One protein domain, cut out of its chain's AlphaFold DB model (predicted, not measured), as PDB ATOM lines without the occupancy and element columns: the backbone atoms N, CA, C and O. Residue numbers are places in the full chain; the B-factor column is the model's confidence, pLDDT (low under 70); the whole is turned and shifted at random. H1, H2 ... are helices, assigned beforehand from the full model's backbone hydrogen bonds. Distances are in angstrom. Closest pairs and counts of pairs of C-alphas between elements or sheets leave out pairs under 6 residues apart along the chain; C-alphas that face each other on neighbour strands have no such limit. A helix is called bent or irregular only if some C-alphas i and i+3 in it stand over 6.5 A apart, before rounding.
ATOM      1  N   TRP A 104     -47.163 -30.294 -33.221       91.44
ATOM      2  CA  TRP A 104     -46.890 -29.202 -34.159       91.44
ATOM      3  C   TRP A 104     -48.128 -28.337 -34.436       91.44
ATOM      4  O   TRP A 104     -48.029 -27.115 -34.391       91.44
ATOM      5  N   MET A 105     -49.301 -28.932 -34.689       88.75
ATOM      6  CA  MET A 105     -50.534 -28.158 -34.908       88.75
ATOM      7  C   MET A 105     -50.903 -27.331 -33.676       88.75
ATOM      8  O   MET A 105     -51.294 -26.175 -33.818       88.75
ATOM      9  N   LEU A 106     -50.739 -27.905 -32.480       89.69
ATOM     10  CA  LEU A 106     -50.964 -27.202 -31.222       89.69
ATOM     11  C   LEU A 106     -49.968 -26.047 -31.045       89.69
ATOM     12  O   LEU A 106     -50.384 -24.929 -30.762       89.69
ATOM     13  N   PHE A 107     -48.679 -26.288 -31.292       90.25
ATOM     14  CA  PHE A 107     -47.641 -25.258 -31.255       90.25
ATOM     15  C   PHE A 107     -47.928 -24.114 -32.234       90.25
ATOM     16  O   PHE A 107     -47.858 -22.948 -31.851       90.25
ATOM     17  N   VAL A 108     -48.302 -24.429 -33.480       89.50
ATOM     18  CA  VAL A 108     -48.676 -23.414 -34.473       89.50
ATOM     19  C   VAL A 108     -49.913 -22.653 -34.028       89.50
ATOM     20  O   VAL A 108     -49.894 -21.430 -34.098       89.50
ATOM     21  N   LYS A 109     -50.967 -23.327 -33.539       85.50
ATOM     22  CA  LYS A 109     -52.177 -22.649 -33.046       85.50
ATOM     23  C   LYS A 109     -51.820 -21.700 -31.899       85.50
ATOM     24  O   LYS A 109     -52.188 -20.535 -31.947       85.50
ATOM     25  N   GLU A 110     -51.039 -22.150 -30.919       86.38
ATOM     26  CA  GLU A 110     -50.632 -21.318 -29.783       86.38
ATOM     27  C   GLU A 110     -49.760 -20.130 -30.206       86.38
ATOM     28  O   GLU A 110     -50.013 -19.008 -29.773       86.38
ATOM     29  N   LYS A 111     -48.756 -20.333 -31.064       82.69
ATOM     30  CA  LYS A 111     -47.802 -19.274 -31.432       82.69
ATOM     31  C   LYS A 111     -48.324 -18.326 -32.512       82.69
ATOM     32  O   LYS A 111     -48.037 -17.133 -32.443       82.69
ATOM     33  N   ALA A 112     -49.122 -18.817 -33.458       75.44
ATOM     34  CA  ALA A 112     -49.745 -17.981 -34.481       75.44
ATOM     35  C   ALA A 112     -50.915 -17.155 -33.921       75.44
ATOM     36  O   ALA A 112     -51.073 -16.009 -34.325       75.44
ATOM     37  N   VAL A 113     -51.700 -17.696 -32.974       66.38
ATOM     38  CA  VAL A 113     -52.827 -16.968 -32.353       66.38
ATOM     39  C   VAL A 113     -52.364 -16.035 -31.230       66.38
ATOM     40  O   VAL A 113     -52.908 -14.944 -31.106       66.38
ATOM     41  N   LYS A 114     -51.367 -16.423 -30.414       60.00
ATOM     42  CA  LYS A 114     -50.948 -15.629 -29.240       60.00
ATOM     43  C   LYS A 114     -49.721 -14.735 -29.447       60.00
ATOM     44  O   LYS A 114     -49.420 -13.969 -28.539       60.00
ATOM     45  N   GLY A 115     -48.979 -14.840 -30.556       53.50
ATOM     46  CA  GLY A 115     -47.640 -14.230 -30.614       53.50
ATOM     47  C   GLY A 115     -47.194 -13.547 -31.903       53.50
ATOM     48  O   GLY A 115     -46.276 -12.741 -31.826       53.50
ATOM     49  N   VAL A 116     -47.766 -13.841 -33.076       52.97
ATOM     50  CA  VAL A 116     -47.218 -13.333 -34.355       52.97
ATOM     51  C   VAL A 116     -48.320 -13.118 -35.399       52.97
ATOM     52  O   VAL A 116     -48.185 -13.497 -36.559       52.97
ATOM     53  N   ALA A 117     -49.443 -12.515 -35.013       54.28
ATOM     54  CA  ALA A 117     -50.351 -11.929 -35.995       54.28
ATOM     55  C   ALA A 117     -49.828 -10.535 -36.376       54.28
ATOM     56  O   ALA A 117     -50.460  -9.523 -36.092       54.28
ATOM     57  N   ASP A 118     -48.637 -10.483 -36.981       56.28
ATOM     58  CA  ASP A 118     -48.176  -9.284 -37.680       56.28
ATOM     59  C   ASP A 118     -49.182  -9.046 -38.809       56.28
ATOM     60  O   ASP A 118     -49.222  -9.800 -39.785       56.28
ATOM     61  N   SER A 119     -50.033  -8.029 -38.672       59.28
ATOM     62  CA  SER A 119     -51.169  -7.767 -39.567       59.28
ATOM     63  C   SER A 119     -50.773  -7.514 -41.033       59.28
ATOM     64  O   SER A 119     -51.646  -7.398 -41.889       59.28
ATOM     65  N   GLY A 120     -49.468  -7.451 -41.338       67.25
ATOM     66  CA  GLY A 120     -48.905  -7.302 -42.683       67.25
ATOM     67  C   GLY A 120     -48.231  -8.544 -43.288       67.25
ATOM     68  O   GLY A 120     -47.914  -8.520 -44.479       67.25
ATOM     69  N   LYS A 121     -47.998  -9.634 -42.538       71.88
ATOM     70  CA  LYS A 121     -47.315 -10.834 -43.070       71.88
ATOM     71  C   LYS A 121     -48.309 -11.862 -43.615       71.88
ATOM     72  O   LYS A 121     -49.353 -12.132 -43.028       71.88
ATOM     73  N   LYS A 122     -47.961 -12.510 -44.735       80.44
ATOM     74  CA  LYS A 122     -48.743 -13.646 -45.249       80.44
ATOM     75  C   LYS A 122     -48.647 -14.809 -44.263       80.44
ATOM     76  O   LYS A 122     -47.556 -15.188 -43.846       80.44
ATOM     77  N   GLN A 123     -49.779 -15.456 -43.981       79.94
ATOM     78  CA  GLN A 123     -49.860 -16.619 -43.085       79.94
ATOM     79  C   GLN A 123     -48.846 -17.725 -43.431       79.94
ATOM     80  O   GLN A 123     -48.329 -18.402 -42.547       79.94
ATOM     81  N   GLN A 124     -48.529 -17.895 -44.718       84.38
ATOM     82  CA  GLN A 124     -47.536 -18.867 -45.177       84.38
ATOM     83  C   GLN A 124     -46.133 -18.588 -44.631       84.38
ATOM     84  O   GLN A 124     -45.419 -19.533 -44.307       84.38
ATOM     85  N   ASP A 125     -45.741 -17.322 -44.519       85.25
ATOM     86  CA  ASP A 125     -44.403 -16.950 -44.063       85.25
ATOM     87  C   ASP A 125     -44.292 -17.080 -42.540       85.25
ATOM     88  O   ASP A 125     -43.313 -17.637 -42.053       85.25
ATOM     89  N   ILE A 126     -45.363 -16.754 -41.806       84.12
ATOM     90  CA  ILE A 126     -45.472 -17.027 -40.361       84.12
ATOM     91  C   ILE A 126     -45.329 -18.533 -40.084       84.12
ATOM     92  O   ILE A 126     -44.573 -18.945 -39.206       84.12
ATOM     93  N   ILE A 127     -46.003 -19.390 -40.862       86.81
ATOM     94  CA  ILE A 127     -45.890 -20.852 -40.704       86.81
ATOM     95  C   ILE A 127     -44.459 -21.338 -40.989       86.81
ATOM     96  O   ILE A 127     -43.980 -22.236 -40.294       86.81
ATOM     97  N   LYS A 128     -43.760 -20.764 -41.981       88.62
ATOM     98  CA  LYS A 128     -42.355 -21.110 -42.272       88.62
ATOM     99  C   LYS A 128     -41.426 -20.718 -41.124       88.62
ATOM    100  O   LYS A 128     -40.604 -21.540 -40.728       88.62
ATOM    101  N   GLU A 129     -41.575 -19.511 -40.578       88.94
ATOM    102  CA  GLU A 129     -40.804 -19.046 -39.416       88.94
ATOM    103  C   GLU A 129     -41.023 -19.983 -38.216       88.94
ATOM    104  O   GLU A 129     -40.068 -20.508 -37.642       88.94
ATOM    105  N   LEU A 130     -42.284 -20.310 -37.910       90.38
ATOM    106  CA  LEU A 130     -42.625 -21.256 -36.843       90.38
ATOM    107  C   LEU A 130     -42.061 -22.658 -37.090       90.38
ATOM    108  O   LEU A 130     -41.701 -23.340 -36.133       90.38
ATOM    109  N   ALA A 131     -41.953 -23.100 -38.345       91.69
ATOM    110  CA  ALA A 131     -41.383 -24.406 -38.666       91.69
ATOM    111  C   ALA A 131     -39.879 -24.463 -38.364       91.69
ATOM    112  O   ALA A 131     -39.383 -25.509 -37.943       91.69
ATOM    113  N   ILE A 132     -39.158 -23.350 -38.546       92.56
ATOM    114  CA  ILE A 132     -37.745 -23.233 -38.161       92.56
ATOM    115  C   ILE A 132     -37.628 -23.309 -36.637       92.56
ATOM    116  O   ILE A 132     -36.883 -24.147 -36.129       92.56
ATOM    117  N   VAL A 133     -38.437 -22.520 -35.920       90.75
ATOM    118  CA  VAL A 133     -38.460 -22.516 -34.447       90.75
ATOM    119  C   VAL A 133     -38.782 -23.907 -33.901       90.75
ATOM    120  O   VAL A 133     -38.071 -24.412 -33.036       90.75
ATOM    121  N   TRP A 134     -39.798 -24.578 -34.450       92.25
ATOM    122  CA  TRP A 134     -40.159 -25.936 -34.053       92.25
ATOM    123  C   TRP A 134     -39.021 -26.927 -34.263       92.25
ATOM    124  O   TRP A 134     -38.771 -27.749 -33.391       92.25
ATOM    125  N   LYS A 135     -38.294 -26.850 -35.383       92.69
ATOM    126  CA  LYS A 135     -37.143 -27.732 -35.625       92.69
ATOM    127  C   LYS A 135     -36.036 -27.520 -34.595       92.69
ATOM    128  O   LYS A 135     -35.485 -28.518 -34.133       92.69
ATOM    129  N   SER A 136     -35.775 -26.268 -34.212       92.38
ATOM    130  CA  SER A 136     -34.770 -25.910 -33.201       92.38
ATOM    131  C   SER A 136     -35.173 -26.209 -31.753       92.38
ATOM    132  O   SER A 136     -34.315 -26.142 -30.879       92.38
ATOM    133  N   LEU A 137     -36.441 -26.540 -31.474       91.31
ATOM    134  CA  LEU A 137     -36.862 -26.879 -30.112       91.31
ATOM    135  C   LEU A 137     -36.216 -28.190 -29.628       91.31
ATOM    136  O   LEU A 137     -36.131 -29.149 -30.412       91.31
ATOM    137  N   PRO A 138     -35.842 -28.271 -28.336       93.88
ATOM    138  CA  PRO A 138     -35.455 -29.522 -27.698       93.88
ATOM    139  C   PRO A 138     -36.532 -30.598 -27.848       93.88
ATOM    140  O   PRO A 138     -37.733 -30.309 -27.874       93.88
ATOM    141  N   GLU A 139     -36.111 -31.861 -27.904       91.00
ATOM    142  CA  GLU A 139     -37.045 -32.982 -28.053       91.00
ATOM    143  C   GLU A 139     -38.000 -33.094 -26.853       91.00
ATOM    144  O   GLU A 139     -39.182 -33.382 -27.029       91.00
ATOM    145  N   SER A 140     -37.532 -32.733 -25.649       90.69
ATOM    146  CA  SER A 140     -38.355 -32.646 -24.433       90.69
ATOM    147  C   SER A 140     -39.572 -31.734 -24.603       90.69
ATOM    148  O   SER A 140     -40.673 -32.057 -24.148       90.69
ATOM    149  N   ASP A 141     -39.390 -30.609 -25.291       88.94
ATOM    150  CA  ASP A 141     -40.430 -29.601 -25.469       88.94
ATOM    151  C   ASP A 141     -41.423 -30.048 -26.539       88.94
ATOM    152  O   ASP A 141     -42.639 -29.940 -26.351       88.94
ATOM    153  N   LYS A 142     -40.921 -30.627 -27.636       90.88
ATOM    154  CA  LYS A 142     -41.756 -31.240 -28.681       90.88
ATOM    155  C   LYS A 142     -42.623 -32.356 -28.103       90.88
ATOM    156  O   LYS A 142     -43.822 -32.417 -28.393       90.88
ATOM    157  N   ASP A 143     -42.058 -33.182 -27.227       91.75
ATOM    158  CA  ASP A 143     -42.785 -34.235 -26.525       91.75
ATOM    159  C   ASP A 143     -43.856 -33.685 -25.586       91.75
ATOM    160  O   ASP A 143     -44.966 -34.227 -25.536       91.75
ATOM    161  N   ALA A 144     -43.585 -32.581 -24.887       92.31
ATOM    162  CA  ALA A 144     -44.593 -31.907 -24.075       92.31
ATOM    163  C   ALA A 144     -45.778 -31.418 -24.928       92.31
ATOM    164  O   ALA A 144     -46.935 -31.591 -24.534       92.31
ATOM    165  N   TYR A 145     -45.525 -30.859 -26.119       92.38
ATOM    166  CA  TYR A 145     -46.592 -30.497 -27.064       92.38
ATOM    167  C   TYR A 145     -47.340 -31.724 -27.596       92.38
ATOM    168  O   TYR A 145     -48.568 -31.707 -27.659       92.38
ATOM    169  N   ASN A 146     -46.642 -32.813 -27.930       91.00
ATOM    170  CA  ASN A 146     -47.271 -34.052 -28.396       91.00
ATOM    171  C   ASN A 146     -48.173 -34.684 -27.324       91.00
ATOM    172  O   ASN A 146     -49.275 -35.141 -27.637       91.00
ATOM    173  N   LYS A 147     -47.736 -34.693 -26.058       90.38
ATOM    174  CA  LYS A 147     -48.533 -35.179 -24.921       90.38
ATOM    175  C   LYS A 147     -49.782 -34.321 -24.715       90.38
ATOM    176  O   LYS A 147     -50.877 -34.874 -24.622       90.38
ATOM    177  N   ARG A 148     -49.638 -32.989 -24.729       90.06
ATOM    178  CA  ARG A 148     -50.770 -32.049 -24.623       90.06
ATOM    179  C   ARG A 148     -51.766 -32.211 -25.773       90.06
ATOM    180  O   ARG A 148     -52.963 -32.325 -25.533       90.06
ATOM    181  N   ALA A 149     -51.284 -32.317 -27.008       87.88
ATOM    182  CA  ALA A 149     -52.143 -32.485 -28.177       87.88
ATOM    183  C   ALA A 149     -52.910 -33.825 -28.161       87.88
ATOM    184  O   ALA A 149     -54.095 -33.874 -28.505       87.88
ATOM    185  N   LYS A 150     -52.273 -34.906 -27.679       85.19
ATOM    186  CA  LYS A 150     -52.940 -36.197 -27.438       85.19
ATOM    187  C   LYS A 150     -54.014 -36.104 -26.350       85.19
ATOM    188  O   LYS A 150     -55.063 -36.720 -26.516       85.19
ATOM    189  N   ALA A 151     -53.771 -35.360 -25.270       84.38
ATOM    190  CA  ALA A 151     -54.749 -35.162 -24.198       84.38
ATOM    191  C   ALA A 151     -55.983 -34.383 -24.690       84.38
ATOM    192  O   ALA A 151     -57.103 -34.857 -24.527       84.38
ATOM    193  N   LEU A 152     -55.778 -33.269 -25.403       79.69
ATOM    194  CA  LEU A 152     -56.867 -32.481 -26.003       79.69
ATOM    195  C   LEU A 152     -57.711 -33.306 -26.983       79.69
ATOM    196  O   LEU A 152     -58.935 -33.238 -26.977       79.69
ATOM    197  N   SER A 153     -57.062 -34.160 -27.780       71.25
ATOM    198  CA  SER A 153     -57.757 -35.032 -28.735       71.25
ATOM    199  C   SER A 153     -58.596 -36.131 -28.066       71.25
ATOM    200  O   SER A 153     -59.523 -36.640 -28.687       71.25
ATOM    201  N   ARG A 154     -58.273 -36.521 -26.824       65.69
ATOM    202  CA  ARG A 154     -59.041 -37.510 -26.044       65.69
ATOM    203  C   ARG A 154     -60.229 -36.888 -25.316       65.69
ATOM    204  O   ARG A 154     -61.239 -37.561 -25.156       65.69
ATOM    205  N   ASN A 155     -60.115 -35.626 -24.912       60.75
ATOM    206  CA  ASN A 155     -61.142 -34.936 -24.131       60.75
ATOM    207  C   ASN A 155     -62.289 -34.377 -24.989       60.75
ATOM    208  O   ASN A 155     -63.240 -33.832 -24.442       60.75
ATOM    209  N   GLY A 156     -62.218 -34.499 -26.320       57.22
ATOM    210  CA  GLY A 156     -63.272 -34.018 -27.219       57.22
ATOM    211  C   GLY A 156     -63.446 -32.495 -27.215       57.22
ATOM    212  O   GLY A 156     -64.408 -32.005 -27.798       57.22
TER     213      GLY A 156
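AT A GLANCE: This is residues 104 to 156 of the 160 residues of the protein "HMG box domain-containing protein" of Brugia timori (UniProt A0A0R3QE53). Three helices make an open, rather flat V with a bar across it: H2 and H3 are the two arms, joined by a tight link at the tip, and the shorter H1 lies between the arms and packs on both. The tip, residues 136 to 141, sticks out, and at the far side the loop of residues 115 to 122 swings out from the end of H1 and folds back to the beginning of H2. The printed part has 53 residues, with three named helices in the order H1, H2, H3 and no named strand, and its class is all helix. It is only just loose, close to compact, with a radius of gyration of the C-alphas of 12.2 A. Its spans are 35 by 26 by 15 A, an outline that is only just flat.

IN THESE COORDINATES: Start with the longest helix, H3, residues 139 to 154. Find C-alpha 139 at (-37.045, -32.982, -28.053); from there the helix runs 22.5 A to C-alpha 154 at (-59.041, -37.510, -26.044), and you will see x fall along it while y and z change far less. Before it comes H2, residues 123 to 136, which runs 20.3 A from Gln 123 to Ser 136; look for C-alpha 136 at (-34.770, -25.910, -33.201). H1, residues 104 to 114, is the first helix of the printed part and measures 15.0 A from first to last C-alpha. Find its C-alpha 104 at (-46.890, -29.202, -34.159), and watch y rise from there to Lys 114. No helix here is bent or irregular.

HOW THE PARTS SIT: Begin again at H3 and look at its residues 142 to 149, the part of it that alone touches H1. The closest C-alphas of the two helices are those of Leu 106 and Ala 149, 6.2 A apart. The lines of H1 and H3 are about perpendicular, at 90 degrees, and their centres are 12.5 A apart. Now move along H1 to Val 108, where H1 touches H2: the C-alphas of Val 108 and Leu 130 are the closest of these two helices, at 6.8 A. H1 and H2 stand at a steep tilt of 60 degrees and run opposite ways, with their centres 10.3 A apart. Then compare H2 with H3, which are close but not clearly touching. Their closest C-alphas, those of Trp 134 and Lys 142, are 7.7 A apart, and this is the one pair within 8 A. H2 and H3 stand at a steep tilt of 57 degrees and run opposite ways, and their centres are 18.3 A apart. In the backbones of H1, H2 and H3, every O i to N i+4 pair is within hydrogen-bond range.

THE WHOLE: The two C-alphas farthest apart are those of Gly 120, in the loop between H1 and H2, and Arg 154, the last residue of H3, at 35.9 A. The first and last printed C-alphas, those of Trp 104 and Gly 156, are 18.4 A apart. Read the residue numbers from 104 to 156 and you will find that the printed part has no cut. The link from H1 to H2 has 8 residues and is short, the link from H2 to H3 has 2 residues and is tight, and no link is long. Residues 136 to 141, of which 139 to 141 belong to H3, stand free. In the B-factor column the mean pLDDT of the printed part is 81.7. Look there for the values under 70: the model's confidence is low at residues 113 to 120 and at residues 154 to 156.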